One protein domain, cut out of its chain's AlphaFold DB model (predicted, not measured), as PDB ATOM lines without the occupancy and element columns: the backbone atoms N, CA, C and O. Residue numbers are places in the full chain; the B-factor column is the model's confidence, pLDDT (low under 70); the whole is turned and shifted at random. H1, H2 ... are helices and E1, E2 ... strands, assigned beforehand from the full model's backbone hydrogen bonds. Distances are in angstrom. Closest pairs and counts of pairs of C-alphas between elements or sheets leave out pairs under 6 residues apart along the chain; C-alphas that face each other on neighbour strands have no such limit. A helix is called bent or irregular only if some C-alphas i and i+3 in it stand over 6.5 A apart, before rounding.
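This is residues 79 to 270 of the 270 residues of an uncharacterized protein of Nonomuraea endophytica (UniProt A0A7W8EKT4). What would one see first in this model? A closed barrel of five strands, E1, E2, E5, E7 and E6, of which E1, E6 and E7 bend sharply, makes the core; H2 packs on it from outside, H3 sits beside its strands, and long loops cover part of the surface. The hairpin of E3 and E4 lies at one end of the longest axis and H1 at the other. What is it made of? The printed part has 192 residues with three named helices and seven named strands, in the order E1, H1, E2, E3, E4, E5, H2, H3, E6, E7; the class is mixed, helices and strands, and the barrel is mixed in direction too. How large is it? It is compact, with a radius of gyration of the C-alphas of 16.1 A and spans of 54 by 43 by 39 A.

How does the largest sheet close? Round the barrel run E1, residues 100 to 114, E2, residues 126 to 132, E5, residues 156 to 161, E7, residues 254 to 269, and E6, residues 232 to 251, and back to E1. E5 and E7 are parallel at 37 degrees, with N 159 and O 261 2.8 A apart, within hydrogen-bond range. The other neighbour pairs are antiparallel, and these atoms are within that range: N 111 and O 129 at 2.8 A for E1 and E2, N 130 and O 160 at 2.8 A for E2 and E5, N 256 and O 249 at 2.9 A for E7 and E6, N 103 and O 236 at 3.0 A for E6 and E1. Where do the strands turn? E1 bends by 109 degrees at residue 104, E6 by 136 degrees at residue 237, and E7 by 106 degrees at residue 266. E1 is staggered: it pairs with E6 over residues 100 to 108 and with E2 over residues 108 to 114. What of the helices? H2, residues 178 to 186, is on the barrel, outside it, at a height over the sheet of 6.9 A; its closest C-alphas to E7 are those of Ala 178 and Leu 262, 5.2 A apart. H3, residues 217 to 223, only just stands at the sheet's level, at 3.8 A, and is close to H2 but not clearly touching it, the closest C-alphas being those of Leu 179 and Pro 217 at 7.4 A. Every O i to N i+4 pair is within hydrogen-bond range in H2 and H3, while H1, residues 117 to 123, irregular with C-alphas 118 and 121 7.1 A apart, has 1 of 3, beside 3 of 4 O i to N i+3 pairs; it is not on the barrel. And the second sheet? E3, residues 139 to 143, and E4, residues 149 to 154, form an antiparallel hairpin, with N 141 and O 152 2.9 A apart, within hydrogen-bond range. The closest C-alphas of E4 and E7 are those of Trp 153 and Leu 258, 5.6 A apart. E4 runs on into E5 at 43 degrees, and E3 is apart from E1.

Where are the anchor points? E1 begins at C-alpha 100, (28.424, 37.611, -6.888), and E7 ends at C-alpha 269, (43.946, 41.293, -5.191). How long are the elements from first to last C-alpha? E7 measures 33.6 A, E1 27.9 A, E6 20.9 A, E2 19.0 A, E5 15.7 A, E4 14.0 A and E3 12.3 A. H2 measures 12.7 A, H3 10.0 A and H1 9.9 A.

How far does it reach, and is it cut? The two C-alphas farthest apart, those of Asp 121 and Gly 147, are 54.4 A apart, and the printed part has no cut. Which links are long, and where is confidence low? The links E5 to H2, 16 residues, and H2 to H3, 30 residues, are long. The mean pLDDT of the printed part is 81.6, and it is under 70 at residues 90 to 97, 121 to 123, 163 to 175 and 190 to 206.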
ATOM      1  N   ASP A  79      30.802  30.530  -4.310       92.88
ATOM      2  CA  ASP A  79      32.205  30.120  -4.199       92.88
ATOM      3  C   ASP A  79      32.702  29.342  -5.430       92.88
ATOM      4  O   ASP A  79      33.846  28.894  -5.460       92.88
ATOM      5  N   TYR A  80      31.855  29.219  -6.455       92.19
ATOM      6  CA  TYR A  80      32.188  28.624  -7.742       92.19
ATOM      7  C   TYR A  80      31.707  29.501  -8.901       92.19
ATOM      8  O   TYR A  80      30.666  30.170  -8.838       92.19
ATOM      9  N   ARG A  81      32.484  29.473  -9.984       93.56
ATOM     10  CA  ARG A  81      32.130  30.060 -11.274       93.56
ATOM     11  C   ARG A  81      31.084  29.177 -11.963       93.56
ATOM     12  O   ARG A  81      31.313  27.977 -12.054       93.56
ATOM     13  N   PRO A  82      29.986  29.742 -12.494       92.38
ATOM     14  CA  PRO A  82      29.072  28.988 -13.345       92.38
ATOM     15  C   PRO A  82      29.784  28.469 -14.597       92.38
ATOM     16  O   PRO A  82      30.377  29.254 -15.345       92.38
ATOM     17  N   GLU A  83      29.703  27.165 -14.844       92.12
ATOM     18  CA  GLU A  83      30.325  26.528 -16.011       92.12
ATOM     19  C   GLU A  83      29.359  26.397 -17.186       92.12
ATOM     20  O   GLU A  83      29.810  26.235 -18.317       92.12
ATOM     21  N   ARG A  84      28.047  26.511 -16.922       89.06
ATOM     22  CA  ARG A  84      26.960  26.402 -17.903       89.06
ATOM     23  C   ARG A  84      25.942  27.535 -17.765       89.06
ATOM     24  O   ARG A  84      25.627  27.989 -16.663       89.06
ATOM     25  N   THR A  85      25.373  27.991 -18.884       84.31
ATOM     26  CA  THR A  85      24.430  29.135 -18.896       84.31
ATOM     27  C   THR A  85      23.181  28.907 -18.038       84.31
ATOM     28  O   THR A  85      22.686  29.836 -17.393       84.31
ATOM     29  N   HIS A  86      22.677  27.675 -17.975       82.19
ATOM     30  CA  HIS A  86      21.468  27.339 -17.221       82.19
ATOM     31  C   HIS A  86      21.649  27.445 -15.691       82.19
ATOM     32  O   HIS A  86      20.667  27.585 -14.960       82.19
ATOM     33  N   GLU A  87      22.890  27.427 -15.191       84.81
ATOM     34  CA  GLU A  87      23.206  27.655 -13.771       84.81
ATOM     35  C   GLU A  87      22.964  29.109 -13.335       84.81
ATOM     36  O   GLU A  87      22.817  29.402 -12.136       84.81
ATOM     37  N   LEU A  88      22.943  30.030 -14.305       81.56
ATOM     38  CA  LEU A  88      22.597  31.434 -14.109       81.56
ATOM     39  C   LEU A  88      21.136  31.712 -14.484       81.56
ATOM     40  O   LEU A  88      20.452  32.454 -13.781       81.56
ATOM     41  N   TYR A  89      20.650  31.103 -15.566       76.38
ATOM     42  CA  TYR A  89      19.300  31.299 -16.090       76.38
ATOM     43  C   TYR A  89      18.409  30.088 -15.768       76.38
ATOM     44  O   TYR A  89      18.161  29.233 -16.618       76.38
ATOM     45  N   LYS A  90      17.893  29.994 -14.534       62.38
ATOM     46  CA  LYS A  90      16.889  28.968 -14.207       62.38
ATOM     47  C   LYS A  90      15.577  29.265 -14.942       62.38
ATOM     48  O   LYS A  90      14.984  30.314 -14.734       62.38
ATOM     49  N   ARG A  91      15.136  28.317 -15.787       48.22
ATOM     50  CA  ARG A  91      13.795  28.208 -16.413       48.22
ATOM     51  C   ARG A  91      13.045  29.545 -16.536       48.22
ATOM     52  O   ARG A  91      12.088  29.795 -15.809       48.22
ATOM     53  N   SER A  92      13.449  30.362 -17.509       47.78
ATOM     54  CA  SER A  92      12.733  31.568 -17.972       47.78
ATOM     55  C   SER A  92      12.543  32.724 -16.975       47.78
ATOM     56  O   SER A  92      12.020  33.763 -17.375       47.78
ATOM     57  N   GLU A  93      13.024  32.617 -15.738       50.12
ATOM     58  CA  GLU A  93      13.058  33.742 -14.804       50.12
ATOM     59  C   GLU A  93      14.465  34.347 -14.810       50.12
ATOM     60  O   GLU A  93      15.453  33.716 -14.429       50.12
ATOM     61  N   LEU A  94      14.568  35.595 -15.274       54.47
ATOM     62  CA  LEU A  94      15.731  36.424 -14.977       54.47
ATOM     63  C   LEU A  94      15.849  36.471 -13.453       54.47
ATOM     64  O   LEU A  94      14.954  37.007 -12.803       54.47
ATOM     65  N   MET A  95      16.919  35.902 -12.885       55.50
ATOM     66  CA  MET A  95      17.178  36.072 -11.457       55.50
ATOM     67  C   MET A  95      17.209  37.583 -11.174       55.50
ATOM     68  O   MET A  95      18.030  38.274 -11.791       55.50
ATOM     69  N   PRO A  96      16.314  38.108 -10.312       53.91
ATOM     70  CA  PRO A  96      16.196  39.547 -10.090       53.91
ATOM     71  C   PRO A  96      17.510  40.138  -9.568       53.91
ATOM     72  O   PRO A  96      17.869  41.244  -9.961       53.91
ATOM     73  N   ASP A  97      18.280  39.340  -8.821       65.69
ATOM     74  CA  ASP A  97      19.650  39.644  -8.426       65.69
ATOM     75  C   ASP A  97      20.617  38.584  -8.957       65.69
ATOM     76  O   ASP A  97      20.587  37.416  -8.563       65.69
ATOM     77  N   ARG A  98      21.496  38.995  -9.876       73.38
ATOM     78  CA  ARG A  98      22.587  38.140 -10.355       73.38
ATOM     79  C   ARG A  98      23.609  37.943  -9.232       73.38
ATOM     80  O   ARG A  98      23.963  38.927  -8.578       73.38
ATOM     81  N   PRO A  99      24.107  36.713  -9.024       83.06
ATOM     82  CA  PRO A  99      25.008  36.417  -7.923       83.06
ATOM     83  C   PRO A  99      26.361  37.112  -8.097       83.06
ATOM     84  O   PRO A  99      26.844  37.336  -9.215       83.06
ATOM     85  N   TYR A 100      26.990  37.393  -6.961       92.19
ATOM     86  CA  TYR A 100      28.424  37.611  -6.888       92.19
ATOM     87  C   TYR A 100      29.132  36.259  -6.862       92.19
ATOM     88  O   TYR A 100      28.615  35.288  -6.309       92.19
ATOM     89  N   VAL A 101      30.327  36.199  -7.428       95.62
ATOM     90  CA  VAL A 101      31.197  35.023  -7.367       95.62
ATOM     91  C   VAL A 101      32.500  35.428  -6.705       95.62
ATOM     92  O   VAL A 101      33.068  36.468  -7.038       95.62
ATOM     93  N   ARG A 102      32.965  34.609  -5.763       96.75
ATOM     94  CA  ARG A 102      34.302  34.691  -5.186       96.75
ATOM     95  C   ARG A 102      35.179  33.624  -5.810       96.75
ATOM     96  O   ARG A 102      34.840  32.449  -5.757       96.75
ATOM     97  N   GLU A 103      36.336  34.031  -6.310       95.94
ATOM     98  CA  GLU A 103      37.350  33.105  -6.796       95.94
ATOM     99  C   GLU A 103      38.716  33.418  -6.176       95.94
ATOM    100  O   GLU A 103      39.077  34.579  -5.957       95.94
ATOM    101  N   PHE A 104      39.486  32.365  -5.905       95.00
ATOM    102  CA  PHE A 104      40.819  32.449  -5.318       95.00
ATOM    103  C   PHE A 104      41.852  31.819  -6.238       95.00
ATOM    104  O   PHE A 104      41.607  30.759  -6.811       95.00
ATOM    105  N   ASN A 105      43.040  32.423  -6.296       93.94
ATOM    106  CA  ASN A 105      44.187  31.890  -7.030       93.94
ATOM    107  C   ASN A 105      43.863  31.584  -8.508       93.94
ATOM    108  O   ASN A 105      44.391  30.628  -9.079       93.94
ATOM    109  N   ILE A 106      42.999  32.395  -9.130       95.12
ATOM    110  CA  ILE A 106      42.647  32.231 -10.541       95.12
ATOM    111  C   ILE A 106      43.711  32.866 -11.415       95.12
ATOM    112  O   ILE A 106      44.168  33.978 -11.153       95.12
ATOM    113  N   ALA A 107      44.103  32.161 -12.470       96.25
ATOM    114  CA  ALA A 107      45.102  32.661 -13.389       96.25
ATOM    115  C   ALA A 107      44.441  33.598 -14.409       96.25
ATOM    116  O   ALA A 107      43.681  33.160 -15.271       96.25
ATOM    117  N   ALA A 108      44.749  34.887 -14.314       97.31
ATOM    118  CA  ALA A 108      44.149  35.938 -15.117       97.31
ATOM    119  C   ALA A 108      45.219  36.732 -15.873       97.31
ATOM    120  O   ALA A 108      46.302  37.021 -15.348       97.31
ATOM    121  N   THR A 109      44.914  37.108 -17.114       98.19
ATOM    122  CA  THR A 109      45.786  37.954 -17.937       98.19
ATOM    123  C   THR A 109      45.117  39.307 -18.161       98.19
ATOM    124  O   THR A 109      44.067  39.348 -18.805       98.19
ATOM    125  N   PRO A 110      45.684  40.419 -17.657       96.94
ATOM    126  CA  PRO A 110      45.154  41.742 -17.949       96.94
ATOM    127  C   PRO A 110      45.452  42.103 -19.404       96.94
ATOM    128  O   PRO A 110      46.579  41.934 -19.867       96.94
ATOM    129  N   VAL A 111      44.463  42.632 -20.112       97.19
ATOM    130  CA  VAL A 111      44.597  43.176 -21.462       97.19
ATOM    131  C   VAL A 111      44.183  44.640 -21.432       97.19
ATOM    132  O   VAL A 111      43.081  44.972 -21.004       97.19
ATOM    133  N   TYR A 112      45.090  45.514 -21.862       94.44
ATOM    134  CA  TYR A 112      44.900  46.962 -21.870       94.44
ATOM    135  C   TYR A 112      44.383  47.396 -23.237       94.44
ATOM    136  O   TYR A 112      45.098  47.266 -24.232       94.44
ATOM    137  N   LEU A 113      43.148  47.886 -23.289       91.62
ATOM    138  CA  LEU A 113      42.475  48.301 -24.513       91.62
ATOM    139  C   LEU A 113      42.492  49.829 -24.638       91.62
ATOM    140  O   LEU A 113      42.133  50.510 -23.675       91.62
ATOM    141  N   PRO A 114      42.886  50.383 -25.797       88.88
ATOM    142  CA  PRO A 114      42.864  51.824 -26.011       88.88
ATOM    143  C   PRO A 114      41.422  52.327 -26.102       88.88
ATOM    144  O   PRO A 114      40.637  51.820 -26.901       88.88
ATOM    145  N   VAL A 115      41.075  53.343 -25.314       82.44
ATOM    146  CA  VAL A 115      39.753  53.983 -25.362       82.44
ATOM    147  C   VAL A 115      39.791  55.155 -26.358       82.44
ATOM    148  O   VAL A 115      40.696  55.989 -26.273       82.44
ATOM    149  N   PRO A 116      38.836  55.260 -27.304       79.12
ATOM    150  CA  PRO A 116      38.757  56.371 -28.247       79.12
ATOM    151  C   PRO A 116      38.666  57.719 -27.538       79.12
ATOM    152  O   PRO A 116      37.952  57.833 -26.545       79.12
ATOM    153  N   GLU A 117      39.318  58.752 -28.083       81.19
ATOM    154  CA  GLU A 117      39.418  60.093 -27.474       81.19
ATOM    155  C   GLU A 117      38.074  60.646 -26.983       81.19
ATOM    156  O   GLU A 117      37.974  61.116 -25.855       81.19
ATOM    157  N   HIS A 118      37.009  60.491 -27.775       77.06
ATOM    158  CA  HIS A 118      35.664  60.972 -27.436       77.06
ATOM    159  C   HIS A 118      35.013  60.278 -26.221       77.06
ATOM    160  O   HIS A 118      33.973  60.732 -25.749       77.06
ATOM    161  N   LEU A 119      35.590  59.180 -25.719       70.94
ATOM    162  CA  LEU A 119      35.158  58.474 -24.508       70.94
ATOM    163  C   LEU A 119      36.131  58.634 -23.330       70.94
ATOM    164  O   LEU A 119      35.804  58.212 -22.216       70.94
ATOM    165  N   GLN A 120      37.310  59.230 -23.544       78.38
ATOM    166  CA  GLN A 120      38.364  59.285 -22.526       78.38
ATOM    167  C   GLN A 120      37.998  60.176 -21.340       78.38
ATOM    168  O   GLN A 120      38.351  59.847 -20.209       78.38
ATOM    169  N   ASP A 121      37.223  61.240 -21.562       68.88
ATOM    170  CA  ASP A 121      36.775  62.148 -20.494       68.88
ATOM    171  C   ASP A 121      35.920  61.446 -19.425       68.88
ATOM    172  O   ASP A 121      35.794  61.923 -18.299       68.88
ATOM    173  N   VAL A 122      35.330  60.300 -19.773       64.06
ATOM    174  CA  VAL A 122      34.445  59.534 -18.888       64.06
ATOM    175  C   VAL A 122      35.135  58.293 -18.313       64.06
ATOM    176  O   VAL A 122      34.760  57.854 -17.228       64.06
ATOM    177  N   ARG A 123      36.099  57.707 -19.038       62.97
ATOM    178  CA  ARG A 123      36.609  56.337 -18.800       62.97
ATOM    179  C   ARG A 123      38.134  56.235 -18.743       62.97
ATOM    180  O   ARG A 123      38.690  55.146 -18.667       62.97
ATOM    181  N   GLY A 124      38.820  57.368 -18.863       74.62
ATOM    182  CA  GLY A 124      40.260  57.396 -19.046       74.62
ATOM    183  C   GLY A 124      40.710  56.842 -20.406       74.62
ATOM    184  O   GLY A 124      39.904  56.456 -21.253       74.62
ATOM    185  N   PRO A 125      42.029  56.827 -20.646       81.25
ATOM    186  CA  PRO A 125      42.599  56.455 -21.939       81.25
ATOM    187  C   PRO A 125      42.657  54.942 -22.183       81.25
ATOM    188  O   PRO A 125      42.901  54.514 -23.313       81.25
ATOM    189  N   ILE A 126      42.497  54.125 -21.137       87.31
ATOM    190  CA  ILE A 126      42.738  52.681 -21.181       87.31
ATOM    191  C   ILE A 126      41.648  51.959 -20.396       87.31
ATOM    192  O   ILE A 126      41.432  52.258 -19.227       87.31
ATOM    193  N   LEU A 127      41.040  50.953 -21.024       87.75
ATOM    194  CA  LEU A 127      40.178  49.983 -20.360       87.75
ATOM    195  C   LEU A 127      40.977  48.707 -20.091       87.75
ATOM    196  O   LEU A 127      41.477  48.081 -21.027       87.75
ATOM    197  N   THR A 128      41.076  48.288 -18.833       92.31
ATOM    198  CA  THR A 128      41.677  46.992 -18.495       92.31
ATOM    199  C   THR A 128      40.602  45.913 -18.440       92.31
ATOM    200  O   THR A 128      39.606  46.041 -17.722       92.31
ATOM    201  N   VAL A 129      40.843  44.813 -19.151       94.44
ATOM    202  CA  VAL A 129      40.014  43.605 -19.106       94.44
ATOM    203  C   VAL A 129      40.883  42.435 -18.681       94.44
ATOM    204  O   VAL A 129      41.851  42.103 -19.360       94.44
ATOM    205  N   TRP A 130      40.552  41.795 -17.566       97.06
ATOM    206  CA  TRP A 130      41.219  40.565 -17.158       97.06
ATOM    207  C   TRP A 130      40.510  39.377 -17.773       97.06
ATOM    208  O   TRP A 130      39.336  39.138 -17.497       97.06
ATOM    209  N   VAL A 131      41.247  38.637 -18.591       97.75
ATOM    210  CA  VAL A 131      40.783  37.387 -19.182       97.75
ATOM    211  C   VAL A 131      41.187  36.248 -18.257       97.75
ATOM    212  O   VAL A 131      42.380  36.036 -18.022       97.75
ATOM    213  N   CYS A 132      40.194  35.537 -17.733       97.69
ATOM    214  CA  CYS A 132      40.379  34.317 -16.959       97.69
ATOM    215  C   CYS A 132      39.934  33.131 -17.812       97.69
ATOM    216  O   CYS A 132      38.796  33.108 -18.289       97.69
ATOM    217  N   ASP A 133      40.822  32.159 -17.983       95.62
ATOM    218  CA  ASP A 133      40.555  30.955 -18.772       95.62
ATOM    219  C   ASP A 133      39.526  30.055 -18.052       95.62
ATOM    220  O   ASP A 133      39.354  30.191 -16.830       95.62
ATOM    221  N   PRO A 134      38.832  29.149 -18.769       94.31
ATOM    222  CA  PRO A 134      38.006  28.115 -18.159       94.31
ATOM    223  C   PRO A 134      38.795  27.291 -17.140       94.31
ATOM    224  O   PRO A 134      40.005  27.094 -17.270       94.31
ATOM    225  N   ILE A 135      38.091  26.805 -16.125       89.81
ATOM    226  CA  ILE A 135      38.629  25.910 -15.104       89.81
ATOM    227  C   ILE A 135      37.952  24.556 -15.308       89.81
ATOM    228  O   ILE A 135      36.774  24.520 -15.637       89.81
ATOM    229  N   GLY A 136      38.690  23.464 -15.110       86.75
ATOM    230  CA  GLY A 136      38.124  22.120 -15.179       86.75
ATOM    231  C   GLY A 136      37.935  21.608 -16.606       86.75
ATOM    232  O   GLY A 136      38.774  21.845 -17.477       86.75
ATOM    233  N   GLU A 137      36.871  20.832 -16.799       86.44
ATOM    234  CA  GLU A 137      36.523  20.229 -18.084       86.44
ATOM    235  C   GLU A 137      35.968  21.285 -19.046       86.44
ATOM    236  O   GLU A 137      35.333  22.260 -18.650       86.44
ATOM    237  N   VAL A 138      36.247  21.105 -20.332       90.00
ATOM    238  CA  VAL A 138      35.874  22.035 -21.395       90.00
ATOM    239  C   VAL A 138      35.377  21.244 -22.592       90.00
ATOM    240  O   VAL A 138      35.968  20.226 -22.949       90.00
ATOM    241  N   GLY A 139      34.316  21.721 -23.236       85.38
ATOM    242  CA  GLY A 139      33.809  21.119 -24.466       85.38
ATOM    243  C   GLY A 139      32.300  20.922 -24.476       85.38
ATOM    244  O   GLY A 139      31.559  21.572 -23.743       85.38
ATOM    245  N   PHE A 140      31.848  20.052 -25.373       85.38
ATOM    246  CA  PHE A 140      30.435  19.760 -25.571       85.38
ATOM    247  C   PHE A 140      29.990  18.568 -24.728       85.38
ATOM    248  O   PHE A 140      30.634  17.520 -24.764       85.38
ATOM    249  N   ILE A 141      28.849  18.699 -24.054       83.88
ATOM    250  CA  ILE A 141      28.186  17.595 -23.359       83.88
ATOM    251  C   ILE A 141      26.869  17.243 -24.054       83.88
ATOM    252  O   ILE A 141      25.961  18.064 -24.201       83.88
ATOM    253  N   ASP A 142      26.744  15.988 -24.484       85.56
ATOM    254  CA  ASP A 142      25.517  15.460 -25.082       85.56
ATOM    255  C   ASP A 142      24.537  14.952 -24.012       85.56
ATOM    256  O   ASP A 142      23.317  15.054 -24.184       85.56
ATOM    257  N   LYS A 143      25.060  14.450 -22.885       83.88
ATOM    258  CA  LYS A 143      24.292  13.892 -21.768       83.88
ATOM    259  C   LYS A 143      24.853  14.293 -20.407       83.88
ATOM    260  O   LYS A 143      26.059  14.434 -20.237       83.88
ATOM    261  N   GLU A 144      23.964  14.405 -19.428       84.38
ATOM    262  CA  GLU A 144      24.318  14.523 -18.014       84.38
ATOM    263  C   GLU A 144      24.798  13.171 -17.449       84.38
ATOM    264  O   GLU A 144      24.575  12.104 -18.031       84.38
ATOM    265  N   HIS A 145      25.391  13.191 -16.251       82.56
ATOM    266  CA  HIS A 145      25.839  11.977 -15.551       82.56
ATOM    267  C   HIS A 145      24.719  10.964 -15.264       82.56
ATOM    268  O   HIS A 145      24.990   9.769 -15.147       82.56
ATOM    269  N   ASP A 146      23.469  11.417 -15.151       85.62
ATOM    270  CA  ASP A 146      22.295  10.555 -14.958       85.62
ATOM    271  C   ASP A 146      21.749   9.957 -16.272       85.62
ATOM    272  O   ASP A 146      20.771   9.207 -16.262       85.62
ATOM    273  N   GLY A 147      22.393  10.262 -17.405       83.06
ATOM    274  CA  GLY A 147      22.016   9.803 -18.739       83.06
ATOM    275  C   GLY A 147      20.928  10.637 -19.416       83.06
ATOM    276  O   GLY A 147      20.541  10.307 -20.542       83.06
ATOM    277  N   SER A 148      20.433  11.700 -18.771       84.75
ATOM    278  CA  SER A 148      19.514  12.655 -19.392       84.75
ATOM    279  C   SER A 148      20.218  13.502 -20.458       84.75
ATOM    280  O   SER A 148      21.439  13.619 -20.482       84.75
ATOM    281  N   PHE A 149      19.451  14.043 -21.401       82.44
ATOM    282  CA  PHE A 149      19.984  14.840 -22.508       82.44
ATOM    283  C   PHE A 149      20.351  16.252 -22.031       82.44
ATOM    284  O   PHE A 149      19.494  16.928 -21.463       82.44
ATOM    285  N   ALA A 150      21.585  16.689 -22.297       82.06
ATOM    286  CA  ALA A 150      22.094  18.001 -21.886       82.06
ATOM    287  C   ALA A 150      22.159  18.982 -23.066       82.06
ATOM    288  O   ALA A 150      21.562  20.054 -23.012       82.06
ATOM    289  N   TRP A 151      22.844  18.579 -24.146       80.38
ATOM    290  CA  TRP A 151      23.154  19.414 -25.314       80.38
ATOM    291  C   TRP A 151      23.634  20.816 -24.920       80.38
ATOM    292  O   TRP A 151      23.016  21.829 -25.256       80.38
ATOM    293  N   ASP A 152      24.736  20.859 -24.177       83.75
ATOM    294  CA  ASP A 152      25.272  22.085 -23.590       83.75
ATOM    295  C   ASP A 152      26.788  22.171 -23.800       83.75
ATOM    296  O   ASP A 152      27.452  21.194 -24.157       83.75
ATOM    297  N   TRP A 153      27.336  23.358 -23.585       85.75
ATOM    298  CA  TRP A 153      28.776  23.588 -23.564       85.75
ATOM    299  C   TRP A 153      29.227  23.751 -22.114       85.75
ATOM    300  O   TRP A 153      28.543  24.406 -21.328       85.75
ATOM    301  N   VAL A 154      30.373  23.174 -21.763       90.94
ATOM    302  CA  VAL A 154      30.999  23.262 -20.437       90.94
ATOM    303  C   VAL A 154      32.302  24.028 -20.552       90.94
ATOM    304  O   VAL A 154      33.042  23.866 -21.523       90.94
ATOM    305  N   GLY A 155      32.572  24.853 -19.547       92.62
ATOM    306  CA  GLY A 155      33.755  25.692 -19.469       92.62
ATOM    307  C   GLY A 155      33.415  27.147 -19.761       92.62
ATOM    308  O   GLY A 155      32.731  27.464 -20.736       92.62
ATOM    309  N   THR A 156      33.915  28.038 -18.903       95.06
ATOM    310  CA  THR A 156      33.542  29.455 -18.918       95.06
ATOM    311  C   THR A 156      34.756  30.369 -18.853       95.06
ATOM    312  O   THR A 156      35.464  30.394 -17.840       95.06
ATOM    313  N   TYR A 157      34.945  31.188 -19.888       96.38
ATOM    314  CA  TYR A 157      35.818  32.359 -19.811       96.38
ATOM    315  C   TYR A 157      35.198  33.435 -18.914       96.38
ATOM    316  O   TYR A 157      33.988  33.648 -18.936       96.38
ATOM    317  N   VAL A 158      36.012  34.169 -18.156       96.38
ATOM    318  CA  VAL A 158      35.541  35.345 -17.401       96.38
ATOM    319  C   VAL A 158      36.316  36.577 -17.834       96.38
ATOM    320  O   VAL A 158      37.546  36.605 -17.772       96.38
ATOM    321  N   PHE A 159      35.581  37.609 -18.239       95.31
ATOM    322  CA  PHE A 159      36.097  38.930 -18.564       95.31
ATOM    323  C   PHE A 159      35.774  39.892 -17.417       95.31
ATOM    324  O   PHE A 159      34.645  40.382 -17.309       95.31
ATOM    325  N   LEU A 160      36.758  40.155 -16.551       94.06
ATOM    326  CA  LEU A 160      36.629  41.151 -15.482       94.06
ATOM    327  C   LEU A 160      37.021  42.519 -16.035       94.06
ATOM    328  O   LEU A 160      38.190  42.752 -16.347       94.06
ATOM    329  N   VAL A 161      36.058  43.424 -16.153       90.50
ATOM    330  CA  VAL A 161      36.300  44.773 -16.678       90.50
ATOM    331  C   VAL A 161      36.483  45.739 -15.511       90.50
ATOM    332  O   VAL A 161      35.572  45.884 -14.699       90.50
ATOM    333  N   GLU A 162      37.655  46.384 -15.413       82.56
ATOM    334  CA  GLU A 162      38.007  47.245 -14.264       82.56
ATOM    335  C   GLU A 162      37.114  48.495 -14.137       82.56
ATOM    336  O   GLU A 162      37.018  49.052 -13.050       82.56
ATOM    337  N   GLU A 163      36.382  48.882 -15.187       67.62
ATOM    338  CA  GLU A 163      35.386  49.954 -15.136       67.62
ATOM    339  C   GLU A 163      34.252  49.743 -16.143       67.62
ATOM    340  O   GLU A 163      34.422  49.963 -17.340       67.62
ATOM    341  N   ILE A 164      33.051  49.439 -15.650       59.56
ATOM    342  CA  ILE A 164      31.810  49.867 -16.302       59.56
ATOM    343  C   ILE A 164      30.857  50.301 -15.184       59.56
ATOM    344  O   ILE A 164      30.403  49.494 -14.370       59.56
ATOM    345  N   ARG A 165      30.596  51.613 -15.119       53.84
ATOM    346  CA  ARG A 165      29.574  52.210 -14.242       53.84
ATOM    347  C   ARG A 165      28.247  51.522 -14.470       53.84
ATOM    348  O   ARG A 165      27.967  51.270 -15.636       53.84
ATOM    349  N   GLU A 166      27.482  51.302 -13.390       44.59
ATOM    350  CA  GLU A 166      26.081  50.840 -13.348       44.59
ATOM    351  C   GLU A 166      25.440  50.770 -14.734       44.59
ATOM    352  O   GLU A 166      24.647  51.613 -15.154       44.59
ATOM    353  N   ALA A 167      25.833  49.751 -15.492       43.25
ATOM    354  CA  ALA A 167      25.154  49.463 -16.717       43.25
ATOM    355  C   ALA A 167      23.880  48.824 -16.194       43.25
ATOM    356  O   ALA A 167      23.913  47.751 -15.582       43.25
ATOM    357  N   SER A 168      22.764  49.533 -16.340       43.88
ATOM    358  CA  SER A 168      21.459  48.896 -16.363       43.88
ATOM    359  C   SER A 168      21.530  47.897 -17.511       43.88
ATOM    360  O   SER A 168      21.268  48.224 -18.665       43.88
ATOM    361  N   VAL A 169      22.059  46.708 -17.214       48.25
ATOM    362  CA  VAL A 169      22.391  45.721 -18.229       48.25
ATOM    363  C   VAL A 169      21.076  45.163 -18.684       48.25
ATOM    364  O   VAL A 169      20.522  44.222 -18.110       48.25
ATOM    365  N   ARG A 170      20.561  45.816 -19.723       50.09
ATOM    366  CA  ARG A 170      19.547  45.250 -20.580       50.09
ATOM    367  C   ARG A 170      20.054  43.869 -20.989       50.09
ATOM    368  O   ARG A 170      21.266  43.699 -21.154       50.09
ATOM    369  N   PRO A 171      19.166  42.874 -21.100       51.94
ATOM    370  CA  PRO A 171      19.552  41.582 -21.634       51.94
ATOM    371  C   PRO A 171      20.339  41.816 -22.924       51.94
ATOM    372  O   PRO A 171      19.831  42.453 -23.846       51.94
ATOM    373  N   PHE A 172      21.598  41.381 -22.950       57.56
ATOM    374  CA  PHE A 172      22.356  41.370 -24.190       57.56
ATOM    375  C   PHE A 172      21.602  40.494 -25.186       57.56
ATOM    376  O   PHE A 172      20.960  39.509 -24.800       57.56
ATOM    377  N   MET A 173      21.635  40.876 -26.461       57.28
ATOM    378  CA  MET A 173      21.006  40.061 -27.489       57.28
ATOM    379  C   MET A 173      21.661  38.678 -27.505       57.28
ATOM    380  O   MET A 173      22.885  38.562 -27.458       57.28
ATOM    381  N   SER A 174      20.832  37.638 -27.587       58.47
ATOM    382  CA  SER A 174      21.307  36.279 -27.850       58.47
ATOM    383  C   SER A 174      22.140  36.257 -29.138       58.47
ATOM    384  O   SER A 174      21.800  36.953 -30.097       58.47
ATOM    385  N   GLY A 175      23.224  35.478 -29.162       64.25
ATOM    386  CA  GLY A 175      24.146  35.428 -30.302       64.25
ATOM    387  C   GLY A 175      25.326  36.400 -30.238       64.25
ATOM    388  O   GLY A 175      26.025  36.548 -31.235       64.25
ATOM    389  N   ILE A 176      25.548  37.072 -29.103       74.62
ATOM    390  CA  ILE A 176      26.681  37.981 -28.893       74.62
ATOM    391  C   ILE A 176      27.531  37.450 -27.741       74.62
ATOM    392  O   ILE A 176      26.996  37.209 -26.659       74.62
ATOM    393  N   SER A 177      28.840  37.289 -27.954       80.75
ATOM    394  CA  SER A 177      29.773  36.984 -26.863       80.75
ATOM    395  C   SER A 177      29.955  38.178 -25.918       80.75
ATOM    396  O   SER A 177      29.883  39.345 -26.319       80.75
ATOM    397  N   ALA A 178      30.265  37.911 -24.654       83.75
ATOM    398  CA  ALA A 178      30.675  38.940 -23.704       83.75
ATOM    399  C   ALA A 178      31.908  39.708 -24.212       83.75
ATOM    400  O   ALA A 178      32.010  40.921 -24.009       83.75
ATOM    401  N   LEU A 179      32.810  39.040 -24.939       86.69
ATOM    402  CA  LEU A 179      33.963  39.701 -25.548       86.69
ATOM    403  C   LEU A 179      33.559  40.723 -26.612       86.69
ATOM    404  O   LEU A 179      34.120  41.813 -26.696       86.69
ATOM    405  N   CYS A 180      32.558  40.395 -27.417       84.31
ATOM    406  CA  CYS A 180      32.033  41.289 -28.433       84.31
ATOM    407  C   CYS A 180      31.371  42.527 -27.824       84.31
ATOM    408  O   CYS A 180      31.558  43.632 -28.337       84.31
ATOM    409  N   ALA A 181      30.684  42.385 -26.687       79.75
ATOM    410  CA  ALA A 181      30.197  43.532 -25.923       79.75
ATOM    411  C   ALA A 181      31.347  44.462 -25.493       79.75
ATOM    412  O   ALA A 181      31.266  45.675 -25.695       79.75
ATOM    413  N   VAL A 182      32.448  43.898 -24.983       84.00
ATOM    414  CA  VAL A 182      33.659  44.656 -24.618       84.00
ATOM    415  C   VAL A 182      34.247  45.383 -25.830       84.00
ATOM    416  O   VAL A 182      34.531  46.577 -25.757       84.00
ATOM    417  N   VAL A 183      34.401  44.695 -26.963       85.75
ATOM    418  CA  VAL A 183      34.989  45.284 -28.175       85.75
ATOM    419  C   VAL A 183      34.116  46.410 -28.739       85.75
ATOM    420  O   VAL A 183      34.645  47.462 -29.092       85.75
ATOM    421  N   ASN A 184      32.791  46.239 -28.787       78.81
ATOM    422  CA  ASN A 184      31.878  47.306 -29.219       78.81
ATOM    423  C   ASN A 184      31.955  48.523 -28.299       78.81
ATOM    424  O   ASN A 184      32.026  49.652 -28.780       78.81
ATOM    425  N   PHE A 185      31.986  48.290 -26.988       76.94
ATOM    426  CA  PHE A 185      32.091  49.355 -26.000       76.94
ATOM    427  C   PHE A 185      33.372  50.176 -26.172       76.94
ATOM    428  O   PHE A 185      33.331  51.406 -26.122       76.94
ATOM    429  N   VAL A 186      34.500  49.503 -26.419       78.31
ATOM    430  CA  VAL A 186      35.780  50.157 -26.723       78.31
ATOM    431  C   VAL A 186      35.735  50.864 -28.076       78.31
ATOM    432  O   VAL A 186      36.332  51.917 -28.219       78.31
ATOM    433  N   ALA A 187      34.984  50.369 -29.054       77.62
ATOM    434  CA  ALA A 187      34.816  51.038 -30.343       77.62
ATOM    435  C   ALA A 187      33.885  52.273 -30.304       77.62
ATOM    436  O   ALA A 187      33.690  52.916 -31.332       77.62
ATOM    437  N   GLY A 188      33.328  52.635 -29.141       71.44
ATOM    438  CA  GLY A 188      32.403  53.768 -29.015       71.44
ATOM    439  C   GLY A 188      30.938  53.420 -29.258       71.44
ATOM    440  O   GLY A 188      30.098  54.312 -29.350       71.44
ATOM    441  N   HIS A 189      30.612  52.132 -29.355       74.19
ATOM    442  CA  HIS A 189      29.248  51.659 -29.549       74.19
ATOM    443  C   HIS A 189      28.596  51.304 -28.212       74.19
ATOM    444  O   HIS A 189      29.265  50.856 -27.281       74.19
ATOM    445  N   ASP A 190      27.281  51.494 -28.116       66.88
ATOM    446  CA  ASP A 190      26.509  51.001 -26.978       66.88
ATOM    447  C   ASP A 190      26.315  49.485 -27.139       66.88
ATOM    448  O   ASP A 190      25.598  49.060 -28.049       66.88
ATOM    449  N   PRO A 191      26.930  48.643 -26.289       60.94
ATOM    450  CA  PRO A 191      26.796  47.197 -26.409       60.94
ATOM    451  C   PRO A 191      25.402  46.705 -25.963       60.94
ATOM    452  O   PRO A 191      25.064  45.544 -26.182       60.94
ATOM    453  N   CYS A 192      24.585  47.586 -25.368       56.00
ATOM    454  CA  CYS A 192      23.168  47.391 -25.053       56.00
ATOM    455  C   CYS A 192      22.237  48.201 -25.982       56.00
ATOM    456  O   CYS A 192      21.029  48.288 -25.719       56.00
ATOM    457  N   GLY A 193      22.800  48.816 -27.028       56.97
ATOM    458  CA  GLY A 193      22.082  49.611 -28.017       56.97
ATOM    459  C   GLY A 193      21.181  48.762 -28.911       56.97
ATOM    460  O   GLY A 193      21.100  47.538 -28.789       56.97
ATOM    461  N   GLN A 194      20.476  49.420 -29.827       58.06
ATOM    462  CA  GLN A 194      19.694  48.713 -30.844       58.06
ATOM    463  C   GLN A 194      20.622  47.887 -31.762       58.06
ATOM    464  O   GLN A 194      21.802  48.221 -31.886       58.06
ATOM    465  N   PRO A 195      20.134  46.811 -32.411       57.50
ATOM    466  CA  PRO A 195      20.968  45.944 -33.245       57.50
ATOM    467  C   PRO A 195      21.812  46.706 -34.275       57.50
ATOM    468  O   PRO A 195      22.980  46.389 -34.453       57.50
ATOM    469  N   ASP A 196      21.255  47.748 -34.899       57.28
ATOM    470  CA  ASP A 196      21.914  48.640 -35.865       57.28
ATOM    471  C   ASP A 196      23.055  49.483 -35.268       57.28
ATOM    472  O   ASP A 196      23.919  49.962 -36.003       57.28
ATOM    473  N   GLN A 197      23.096  49.623 -33.943       56.41
ATOM    474  CA  GLN A 197      24.134  50.322 -33.183       56.41
ATOM    475  C   GLN A 197      25.245  49.378 -32.696       56.41
ATOM    476  O   GLN A 197      26.321  49.848 -32.328       56.41
ATOM    477  N   ILE A 198      25.021  48.058 -32.735       60.59
ATOM    478  CA  ILE A 198      26.019  47.038 -32.394       60.59
ATOM    479  C   ILE A 198      26.789  46.681 -33.670       60.59
ATOM    480  O   ILE A 198      26.423  45.816 -34.471       60.59
ATOM    481  N   HIS A 199      27.874  47.416 -33.887       53.69
ATOM    482  CA  HIS A 199      28.585  47.491 -35.161       53.69
ATOM    483  C   HIS A 199      29.276  46.177 -35.585       53.69
ATOM    484  O   HIS A 199      29.613  45.998 -36.760       53.69
ATOM    485  N   SER A 200      29.488  45.244 -34.652       54.09
ATOM    486  CA  SER A 200      30.056  43.917 -34.931       54.09
ATOM    487  C   SER A 200      29.018  42.824 -35.218       54.09
ATOM    488  O   SER A 200      29.413  41.772 -35.706       54.09
ATOM    489  N   CYS A 201      27.725  43.050 -34.952       49.69
ATOM    490  CA  CYS A 201      26.668  42.032 -35.100       49.69
ATOM    491  C   CYS A 201      25.814  42.215 -36.364       49.69
ATOM    492  O   CYS A 201      24.988  41.368 -36.692       49.69
ATOM    493  N   THR A 202      26.003  43.321 -37.088       46.78
ATOM    494  CA  THR A 202      25.171  43.721 -38.239       46.78
ATOM    495  C   THR A 202      25.775  43.403 -39.598       46.78
ATOM    496  O   THR A 202      25.130  43.603 -40.630       46.78
ATOM    497  N   ARG A 203      27.011  42.895 -39.652       48.91
ATOM    498  CA  ARG A 203      27.597  42.485 -40.931       48.91
ATOM    499  C   ARG A 203      27.059  41.109 -41.314       48.91
ATOM    500  O   ARG A 203      27.024  40.203 -40.494       48.91
ATOM    501  N   LYS A 204      26.779  40.912 -42.607       49.25
ATOM    502  CA  LYS A 204      26.526  39.602 -43.256       49.25
ATOM    503  C   LYS A 204      27.610  38.527 -42.998       49.25
ATOM    504  O   LYS A 204      27.473  37.417 -43.497       49.25
ATOM    505  N   ASN A 205      28.672  38.859 -42.263       49.72
ATOM    506  CA  ASN A 205      29.913  38.105 -42.135       49.72
ATOM    507  C   ASN A 205      30.153  37.564 -40.713       49.72
ATOM    508  O   ASN A 205      31.266  37.121 -40.448       49.72
ATOM    509  N   GLY A 206      29.157  37.620 -39.818       63.12
ATOM    510  CA  GLY A 206      29.239  36.971 -38.508       63.12
ATOM    511  C   GLY A 206      29.684  37.854 -37.332       63.12
ATOM    512  O   GLY A 206      29.783  39.073 -37.463       63.12
ATOM    513  N   GLU A 207      29.933  37.219 -36.185       70.75
ATOM    514  CA  GLU A 207      30.372  37.748 -34.893       70.75
ATOM    515  C   GLU A 207      31.867  37.412 -34.664       70.75
ATOM    516  O   GLU A 207      32.213  36.428 -34.007       70.75
ATOM    517  N   PRO A 208      32.800  38.221 -35.208       77.69
ATOM    518  CA  PRO A 208      34.222  37.867 -35.318       77.69
ATOM    519  C   PRO A 208      34.980  37.879 -33.985       77.69
ATOM    520  O   PRO A 208      36.168  37.567 -33.947       77.69
ATOM    521  N   TRP A 209      34.328  38.295 -32.900       85.00
ATOM    522  CA  TRP A 209      34.932  38.396 -31.571       85.00
ATOM    523  C   TRP A 209      34.472  37.284 -30.625       85.00
ATOM    524  O   TRP A 209      35.131  37.046 -29.616       85.00
ATOM    525  N   GLY A 210      33.441  36.530 -30.997       84.62
ATOM    526  CA  GLY A 210      32.956  35.365 -30.267       84.62
ATOM    527  C   GLY A 210      32.972  34.140 -31.161       84.62
ATOM    528  O   GLY A 210      34.030  33.517 -31.291       84.62
ATOM    529  N   ARG A 211      31.831  33.808 -31.765       82.06
ATOM    530  CA  ARG A 211      31.553  32.527 -32.420       82.06
ATOM    531  C   ARG A 211      32.382  32.283 -33.673       82.06
ATOM    532  O   ARG A 211      32.813  31.162 -33.894       82.06
ATOM    533  N   ASP A 212      32.617  33.312 -34.481       84.06
ATOM    534  CA  ASP A 212      33.124  33.107 -35.848       84.06
ATOM    535  C   ASP A 212      34.651  33.217 -35.958       84.06
ATOM    536  O   ASP A 212      35.215  33.289 -37.051       84.06
ATOM    537  N   LEU A 213      35.339  33.256 -34.818       87.50
ATOM    538  CA  LEU A 213      36.793  33.271 -34.757       87.50
ATOM    539  C   LEU A 213      37.268  32.468 -33.553       87.50
ATOM    540  O   LEU A 213      37.172  32.935 -32.426       87.50
ATOM    541  N   SER A 214      37.864  31.309 -33.777       91.88
ATOM    542  CA  SER A 214      38.186  30.338 -32.722       91.88
ATOM    543  C   SER A 214      39.561  30.554 -32.076       91.88
ATOM    544  O   SER A 214      40.080  29.675 -31.407       91.88
ATOM    545  N   ILE A 215      40.193  31.718 -32.232       92.75
ATOM    546  CA  ILE A 215      41.459  32.003 -31.523       92.75
ATOM    547  C   ILE A 215      41.207  32.361 -30.051       92.75
ATOM    548  O   ILE A 215      40.092  32.718 -29.671       92.75
ATOM    549  N   HIS A 216      42.250  32.337 -29.221       94.56
ATOM    550  CA  HIS A 216      42.130  32.664 -27.799       94.56
ATOM    551  C   HIS A 216      41.579  34.094 -27.577       94.56
ATOM    552  O   HIS A 216      41.990  35.012 -28.294       94.56
ATOM    553  N   PRO A 217      40.716  34.357 -26.568       95.12
ATOM    554  CA  PRO A 217      40.156  35.696 -26.342       95.12
ATOM    555  C   PRO A 217      41.205  36.810 -26.201       95.12
ATOM    556  O   PRO A 217      40.999  37.921 -26.682       95.12
ATOM    557  N   ILE A 218      42.362  36.513 -25.600       96.38
ATOM    558  CA  ILE A 218      43.485  37.465 -25.508       96.38
ATOM    559  C   ILE A 218      43.985  37.862 -26.905       96.38
ATOM    560  O   ILE A 218      44.192  39.043 -27.169       96.38
ATOM    561  N   GLU A 219      44.129  36.903 -27.820       95.12
ATOM    562  CA  GLU A 219      44.556  37.180 -29.195       95.12
ATOM    563  C   GLU A 219      43.495  37.971 -29.967       95.12
ATOM    564  O   GLU A 219      43.834  38.872 -30.738       95.12
ATOM    565  N   LYS A 220      42.204  37.689 -29.724       93.56
ATOM    566  CA  LYS A 220      41.093  38.487 -30.268       93.56
ATOM    567  C   LYS A 220      41.198  39.944 -29.815       93.56
ATOM    568  O   LYS A 220      41.135  40.846 -30.646       93.56
ATOM    569  N   LEU A 221      41.441  40.179 -28.524       93.12
ATOM    570  CA  LEU A 221      41.637  41.525 -27.982       93.12
ATOM    571  C   LEU A 221      42.889  42.209 -28.546       93.12
ATOM    572  O   LEU A 221      42.866  43.407 -28.821       93.12
ATOM    573  N   SER A 222      43.969  41.470 -28.801       93.69
ATOM    574  CA  SER A 222      45.154  42.037 -29.452       93.69
ATOM    575  C   SER A 222      44.892  42.520 -30.879       93.69
ATOM    576  O   SER A 222      45.450  43.540 -31.283       93.69
ATOM    577  N   LYS A 223      43.983  41.878 -31.625       91.00
ATOM    578  CA  LYS A 223      43.581  42.340 -32.967       91.00
ATOM    579  C   LYS A 223      42.843  43.684 -32.963       91.00
ATOM    580  O   LYS A 223      42.805  44.333 -34.004       91.00
ATOM    581  N   VAL A 224      42.297  44.121 -31.825       88.06
ATOM    582  CA  VAL A 224      41.676  45.453 -31.662       88.06
ATOM    583  C   VAL A 224      42.594  46.459 -30.956       88.06
ATOM    584  O   VAL A 224      42.134  47.473 -30.442       88.06
ATOM    585  N   GLY A 225      43.903  46.190 -30.932       91.50
ATOM    586  CA  GLY A 225      44.901  47.069 -30.317       91.50
ATOM    587  C   GLY A 225      45.151  46.796 -28.833       91.50
ATOM    588  O   GLY A 225      45.851  47.572 -28.187       91.50
ATOM    589  N   GLY A 226      44.604  45.706 -28.287       95.19
ATOM    590  CA  GLY A 226      44.829  45.298 -26.907       95.19
ATOM    591  C   GLY A 226      46.259  44.833 -26.639       95.19
ATOM    592  O   GLY A 226      46.802  43.979 -27.343       95.19
ATOM    593  N   ILE A 227      46.862  45.346 -25.569       97.06
ATOM    594  CA  ILE A 227      48.192  44.926 -25.119       97.06
ATOM    595  C   ILE A 227      48.019  43.951 -23.957       97.06
ATOM    596  O   ILE A 227      47.545  44.330 -22.887       97.06
ATOM    597  N   ALA A 228      48.401  42.691 -24.159       97.62
ATOM    598  CA  ALA A 228      48.369  41.689 -23.102       97.62
ATOM    599  C   ALA A 228      49.514  41.917 -22.103       97.62
ATOM    600  O   ALA A 228      50.687  42.014 -22.473       97.62
ATOM    601  N   GLY A 229      49.172  42.002 -20.823       96.81
ATOM    602  CA  GLY A 229      50.124  41.984 -19.724       96.81
ATOM    603  C   GLY A 229      50.555  40.564 -19.355       96.81
ATOM    604  O   GLY A 229      50.209  39.573 -19.991       96.81
ATOM    605  N   ARG A 230      51.326  40.453 -18.271       96.69
ATOM    606  CA  ARG A 230      51.742  39.154 -17.727       96.69
ATOM    607  C   ARG A 230      50.568  38.472 -17.016       96.69
ATOM    608  O   ARG A 230      49.944  39.121 -16.180       96.69
ATOM    609  N   LYS A 231      50.356  37.175 -17.275       96.81
ATOM    610  CA  LYS A 231      49.436  36.300 -16.522       96.81
ATOM    611  C   LYS A 231      49.835  36.231 -15.043       96.81
ATOM    612  O   LYS A 231      51.019  36.072 -14.730       96.81
ATOM    613  N   ARG A 232      48.866  36.377 -14.139       95.50
ATOM    614  CA  ARG A 232      49.057  36.376 -12.678       95.50
ATOM    615  C   ARG A 232      47.930  35.618 -12.004       95.50
ATOM    616  O   ARG A 232      46.838  35.543 -12.554       95.50
ATOM    617  N   ASN A 233      48.193  35.115 -10.807       96.19
ATOM    618  CA  ASN A 233      47.136  34.571  -9.971       96.19
ATOM    619  C   ASN A 233      46.522  35.702  -9.152       96.19
ATOM    620  O   ASN A 233      47.263  36.483  -8.558       96.19
ATOM    621  N   ILE A 234      45.195  35.784  -9.144       96.12
ATOM    622  CA  ILE A 234      44.449  36.816  -8.421       96.12
ATOM    623  C   ILE A 234      43.400  36.195  -7.494       96.12
ATOM    624  O   ILE A 234      42.945  35.066  -7.697       96.12
ATOM    625  N   GLU A 235      43.002  36.956  -6.481       96.44
ATOM    626  CA  GLU A 235      41.757  36.771  -5.732       96.44
ATOM    627  C   GLU A 235      40.780  37.884  -6.126       96.44
ATOM    628  O   GLU A 235      41.165  39.050  -6.247       96.44
ATOM    629  N   THR A 236      39.511  37.537  -6.321       96.62
ATOM    630  CA  THR A 236      38.478  38.496  -6.722       96.62
ATOM    631  C   THR A 236      37.118  38.100  -6.163       96.62
ATOM    632  O   THR A 236      36.811  36.923  -5.967       96.62
ATOM    633  N   VAL A 237      36.287  39.112  -5.929       96.00
ATOM    634  CA  VAL A 237      34.834  38.961  -5.899       96.00
ATOM    635  C   VAL A 237      34.290  39.790  -7.042       96.00
ATOM    636  O   VAL A 237      34.664  40.954  -7.166       96.00
ATOM    637  N   TYR A 238      33.410  39.232  -7.866       93.88
ATOM    638  CA  TYR A 238      32.836  39.941  -9.005       93.88
ATOM    639  C   TYR A 238      31.336  39.714  -9.131       93.88
ATOM    640  O   TYR A 238      30.820  38.648  -8.805       93.88
ATOM    641  N   LYS A 239      30.631  40.727  -9.634       90.25
ATOM    642  CA  LYS A 239      29.222  40.627 -10.010       90.25
ATOM    643  C   LYS A 239      29.126  40.096 -11.431       90.25
ATOM    644  O   LYS A 239      29.730  40.675 -12.336       90.25
ATOM    645  N   ILE A 240      28.347  39.037 -11.649       88.44
ATOM    646  CA  ILE A 240      28.052  38.573 -13.010       88.44
ATOM    647  C   ILE A 240      27.097  39.559 -13.676       88.44
ATOM    648  O   ILE A 240      26.001  39.830 -13.185       88.44
ATOM    649  N   VAL A 241      27.507  40.066 -14.833       82.38
ATOM    650  CA  VAL A 241      26.775  41.075 -15.602       82.38
ATOM    651  C   VAL A 241      26.097  40.461 -16.811       82.38
ATOM    652  O   VAL A 241      25.005  40.879 -17.183       82.38
ATOM    653  N   HIS A 242      26.708  39.452 -17.418       82.69
ATOM    654  CA  HIS A 242      26.153  38.687 -18.526       82.69
ATOM    655  C   HIS A 242      26.863  37.348 -18.618       82.69
ATOM    656  O   HIS A 242      28.043  37.271 -18.298       82.69
ATOM    657  N   MET A 243      26.135  36.318 -19.031       86.56
ATOM    658  CA  MET A 243      26.700  35.039 -19.417       86.56
ATOM    659  C   MET A 243      26.069  34.628 -20.737       86.56
ATOM    660  O   MET A 243      24.867  34.807 -20.937       86.56
ATOM    661  N   THR A 244      26.881  34.085 -21.621       86.94
ATOM    662  CA  THR A 244      26.466  33.600 -22.930       86.94
ATOM    663  C   THR A 244      27.295  32.368 -23.268       86.94
ATOM    664  O   THR A 244      28.208  32.012 -22.525       86.94
ATOM    665  N   ASN A 245      26.907  31.653 -24.315       87.81
ATOM    666  CA  ASN A 245      27.587  30.444 -24.768       87.81
ATOM    667  C   ASN A 245      28.223  30.658 -26.136       87.81
ATOM    668  O   ASN A 245      28.251  29.736 -26.931       87.81
ATOM    669  N   GLU A 246      28.633  31.882 -26.464       87.69
ATOM    670  CA  GLU A 246      28.954  32.297 -27.836       87.69
ATOM    671  C   GLU A 246      30.458  32.388 -28.104       87.69
ATOM    672  O   GLU A 246      30.877  32.793 -29.185       87.69
ATOM    673  N   GLN A 247      31.293  31.995 -27.146       91.38
ATOM    674  CA  GLN A 247      32.731  32.151 -27.275       91.38
ATOM    675  C   GLN A 247      33.367  30.938 -27.960       91.38
ATOM    676  O   GLN A 247      33.511  29.884 -27.351       91.38
ATOM    677  N   ALA A 248      33.826  31.090 -29.205       91.38
ATOM    678  CA  ALA A 248      34.662  30.074 -29.846       91.38
ATOM    679  C   ALA A 248      36.134  30.202 -29.421       91.38
ATOM    680  O   ALA A 248      36.650  31.314 -29.241       91.38
ATOM    681  N   THR A 249      36.813  29.063 -29.280       92.31
ATOM    682  CA  THR A 249      38.249  28.953 -28.987       92.31
ATOM    683  C   THR A 249      38.814  27.650 -29.570       92.31
ATOM    684  O   THR A 249      38.060  26.770 -29.981       92.31
ATOM    685  N   LEU A 250      40.139  27.509 -29.578       91.56
ATOM    686  CA  LEU A 250      40.832  26.256 -29.860       91.56
ATOM    687  C   LEU A 250      41.248  25.597 -28.546       91.56
ATOM    688  O   LEU A 250      41.841  26.259 -27.691       91.56
ATOM    689  N   ILE A 251      40.963  24.305 -28.405       85.81
ATOM    690  CA  ILE A 251      41.450  23.457 -27.310       85.81
ATOM    691  C   ILE A 251      42.028  22.204 -27.946       85.81
ATOM    692  O   ILE A 251      41.367  21.552 -28.745       85.81
ATOM    693  N   ASP A 252      43.299  21.928 -27.660       86.94
ATOM    694  CA  ASP A 252      44.040  20.804 -28.246       86.94
ATOM    695  C   ASP A 252      43.988  20.743 -29.788       86.94
ATOM    696  O   ASP A 252      44.087  19.682 -30.395       86.94
ATOM    697  N   GLY A 253      43.877  21.912 -30.432       86.94
ATOM    698  CA  GLY A 253      43.806  22.055 -31.890       86.94
ATOM    699  C   GLY A 253      42.401  21.929 -32.481       86.94
ATOM    700  O   GLY A 253      42.237  22.204 -33.668       86.94
ATOM    701  N   GLU A 254      41.402  21.595 -31.669       89.00
ATOM    702  CA  GLU A 254      40.008  21.481 -32.083       89.00
ATOM    703  C   GLU A 254      39.234  22.759 -31.763       89.00
ATOM    704  O   GLU A 254      39.401  23.377 -30.707       89.00
ATOM    705  N   GLU A 255      38.370  23.158 -32.691       90.38
ATOM    706  CA  GLU A 255      37.453  24.268 -32.480       90.38
ATOM    707  C   GLU A 255      36.329  23.837 -31.540       90.38
ATOM    708  O   GLU A 255      35.563  22.914 -31.823       90.38
ATOM    709  N   VAL A 256      36.212  24.549 -30.425       89.88
ATOM    710  CA  VAL A 256      35.142  24.353 -29.456       89.88
ATOM    711  C   VAL A 256      34.443  25.668 -29.175       89.88
ATOM    712  O   VAL A 256      35.018  26.758 -29.267       89.88
ATOM    713  N   ARG A 257      33.179  25.555 -28.788       89.94
ATOM    714  CA  ARG A 257      32.364  26.671 -28.334       89.94
ATOM    715  C   ARG A 257      32.199  26.559 -26.825       89.94
ATOM    716  O   ARG A 257      31.953  25.480 -26.310       89.94
ATOM    717  N   LEU A 258      32.385  27.658 -26.116       92.12
ATOM    718  CA  LEU A 258      32.372  27.715 -24.662       92.12
ATOM    719  C   LEU A 258      31.446  28.818 -24.171       92.12
ATOM    720  O   LEU A 258      30.992  29.681 -24.931       92.12
ATOM    721  N   ASN A 259      31.212  28.794 -22.864       92.81
ATOM    722  CA  ASN A 259      30.568  29.887 -22.172       92.81
ATOM    723  C   ASN A 259      31.545  31.022 -21.889       92.81
ATOM    724  O   ASN A 259      32.765  30.850 -21.805       92.81
ATOM    725  N   ASP A 260      30.990  32.206 -21.705       92.94
ATOM    726  CA  ASP A 260      31.735  33.379 -21.307       92.94
ATOM    727  C   ASP A 260      30.891  34.326 -20.460       92.94
ATOM    728  O   ASP A 260      29.687  34.498 -20.657       92.94
ATOM    729  N   ILE A 261      31.552  34.930 -19.476       92.44
ATOM    730  CA  ILE A 261      30.965  35.850 -18.513       92.44
ATOM    731  C   ILE A 261      31.570  37.236 -18.707       92.44
ATOM    732  O   ILE A 261      32.785  37.414 -18.628       92.44
ATOM    733  N   LEU A 262      30.703  38.236 -18.850       89.88
ATOM    734  CA  LEU A 262      31.046  39.623 -18.552       89.88
ATOM    735  C   LEU A 262      30.810  39.862 -17.063       89.88
ATOM    736  O   LEU A 262      29.715  39.587 -16.557       89.88
ATOM    737  N   ALA A 263      31.804  40.399 -16.364       90.81
ATOM    738  CA  ALA A 263      31.700  40.661 -14.938       90.81
ATOM    739  C   ALA A 263      32.418  41.944 -14.516       90.81
ATOM    740  O   ALA A 263      33.397  42.371 -15.132       90.81
ATOM    741  N   TYR A 264      31.936  42.528 -13.417       89.50
ATOM    742  CA  TYR A 264      32.584  43.666 -12.768       89.50
ATOM    743  C   TYR A 264      33.174  43.226 -11.435       89.50
ATOM    744  O   TYR A 264      32.423  42.753 -10.574       89.50
ATOM    745  N   PRO A 265      34.498  43.354 -11.246       92.50
ATOM    746  CA  PRO A 265      35.116  43.042  -9.975       92.50
ATOM    747  C   PRO A 265      34.669  44.069  -8.932       92.50
ATOM    748  O   PRO A 265      34.713  45.275  -9.166       92.50
ATOM    749  N   LEU A 266      34.267  43.583  -7.762       91.50
ATOM    750  CA  LEU A 266      34.250  44.369  -6.534       91.50
ATOM    751  C   LEU A 266      35.687  44.727  -6.139       91.50
ATOM    752  O   LEU A 266      35.959  45.855  -5.740       91.50
ATOM    753  N   TYR A 267      36.609  43.770  -6.277       93.19
ATOM    754  CA  TYR A 267      38.043  43.990  -6.124       93.19
ATOM    755  C   TYR A 267      38.861  42.969  -6.921       93.19
ATOM    756  O   TYR A 267      38.368  41.895  -7.253       93.19
ATOM    757  N   ILE A 268      40.134  43.288  -7.157       94.62
ATOM    758  CA  ILE A 268      41.167  42.349  -7.619       94.62
ATOM    759  C   ILE A 268      42.365  42.478  -6.678       94.62
ATOM    760  O   ILE A 268      42.873  43.586  -6.474       94.62
ATOM    761  N   ALA A 269      42.809  41.364  -6.102       94.69
ATOM    762  CA  ALA A 269      43.946  41.293  -5.191       94.69
ATOM    763  C   ALA A 269      45.021  40.312  -5.685       94.69
ATOM    764  O   ALA A 269      44.700  39.294  -6.298       94.69
ATOM    765  N   GLU A 270      46.282  40.641  -5.388       88.12
ATOM    766  CA  GLU A 270      47.489  39.824  -5.616       88.12
ATOM    767  C   GLU A 270      48.164  39.468  -4.273       88.12
ATOM    768  O   GLU A 270      48.102  40.290  -3.317       88.12
TER     769      GLU A 270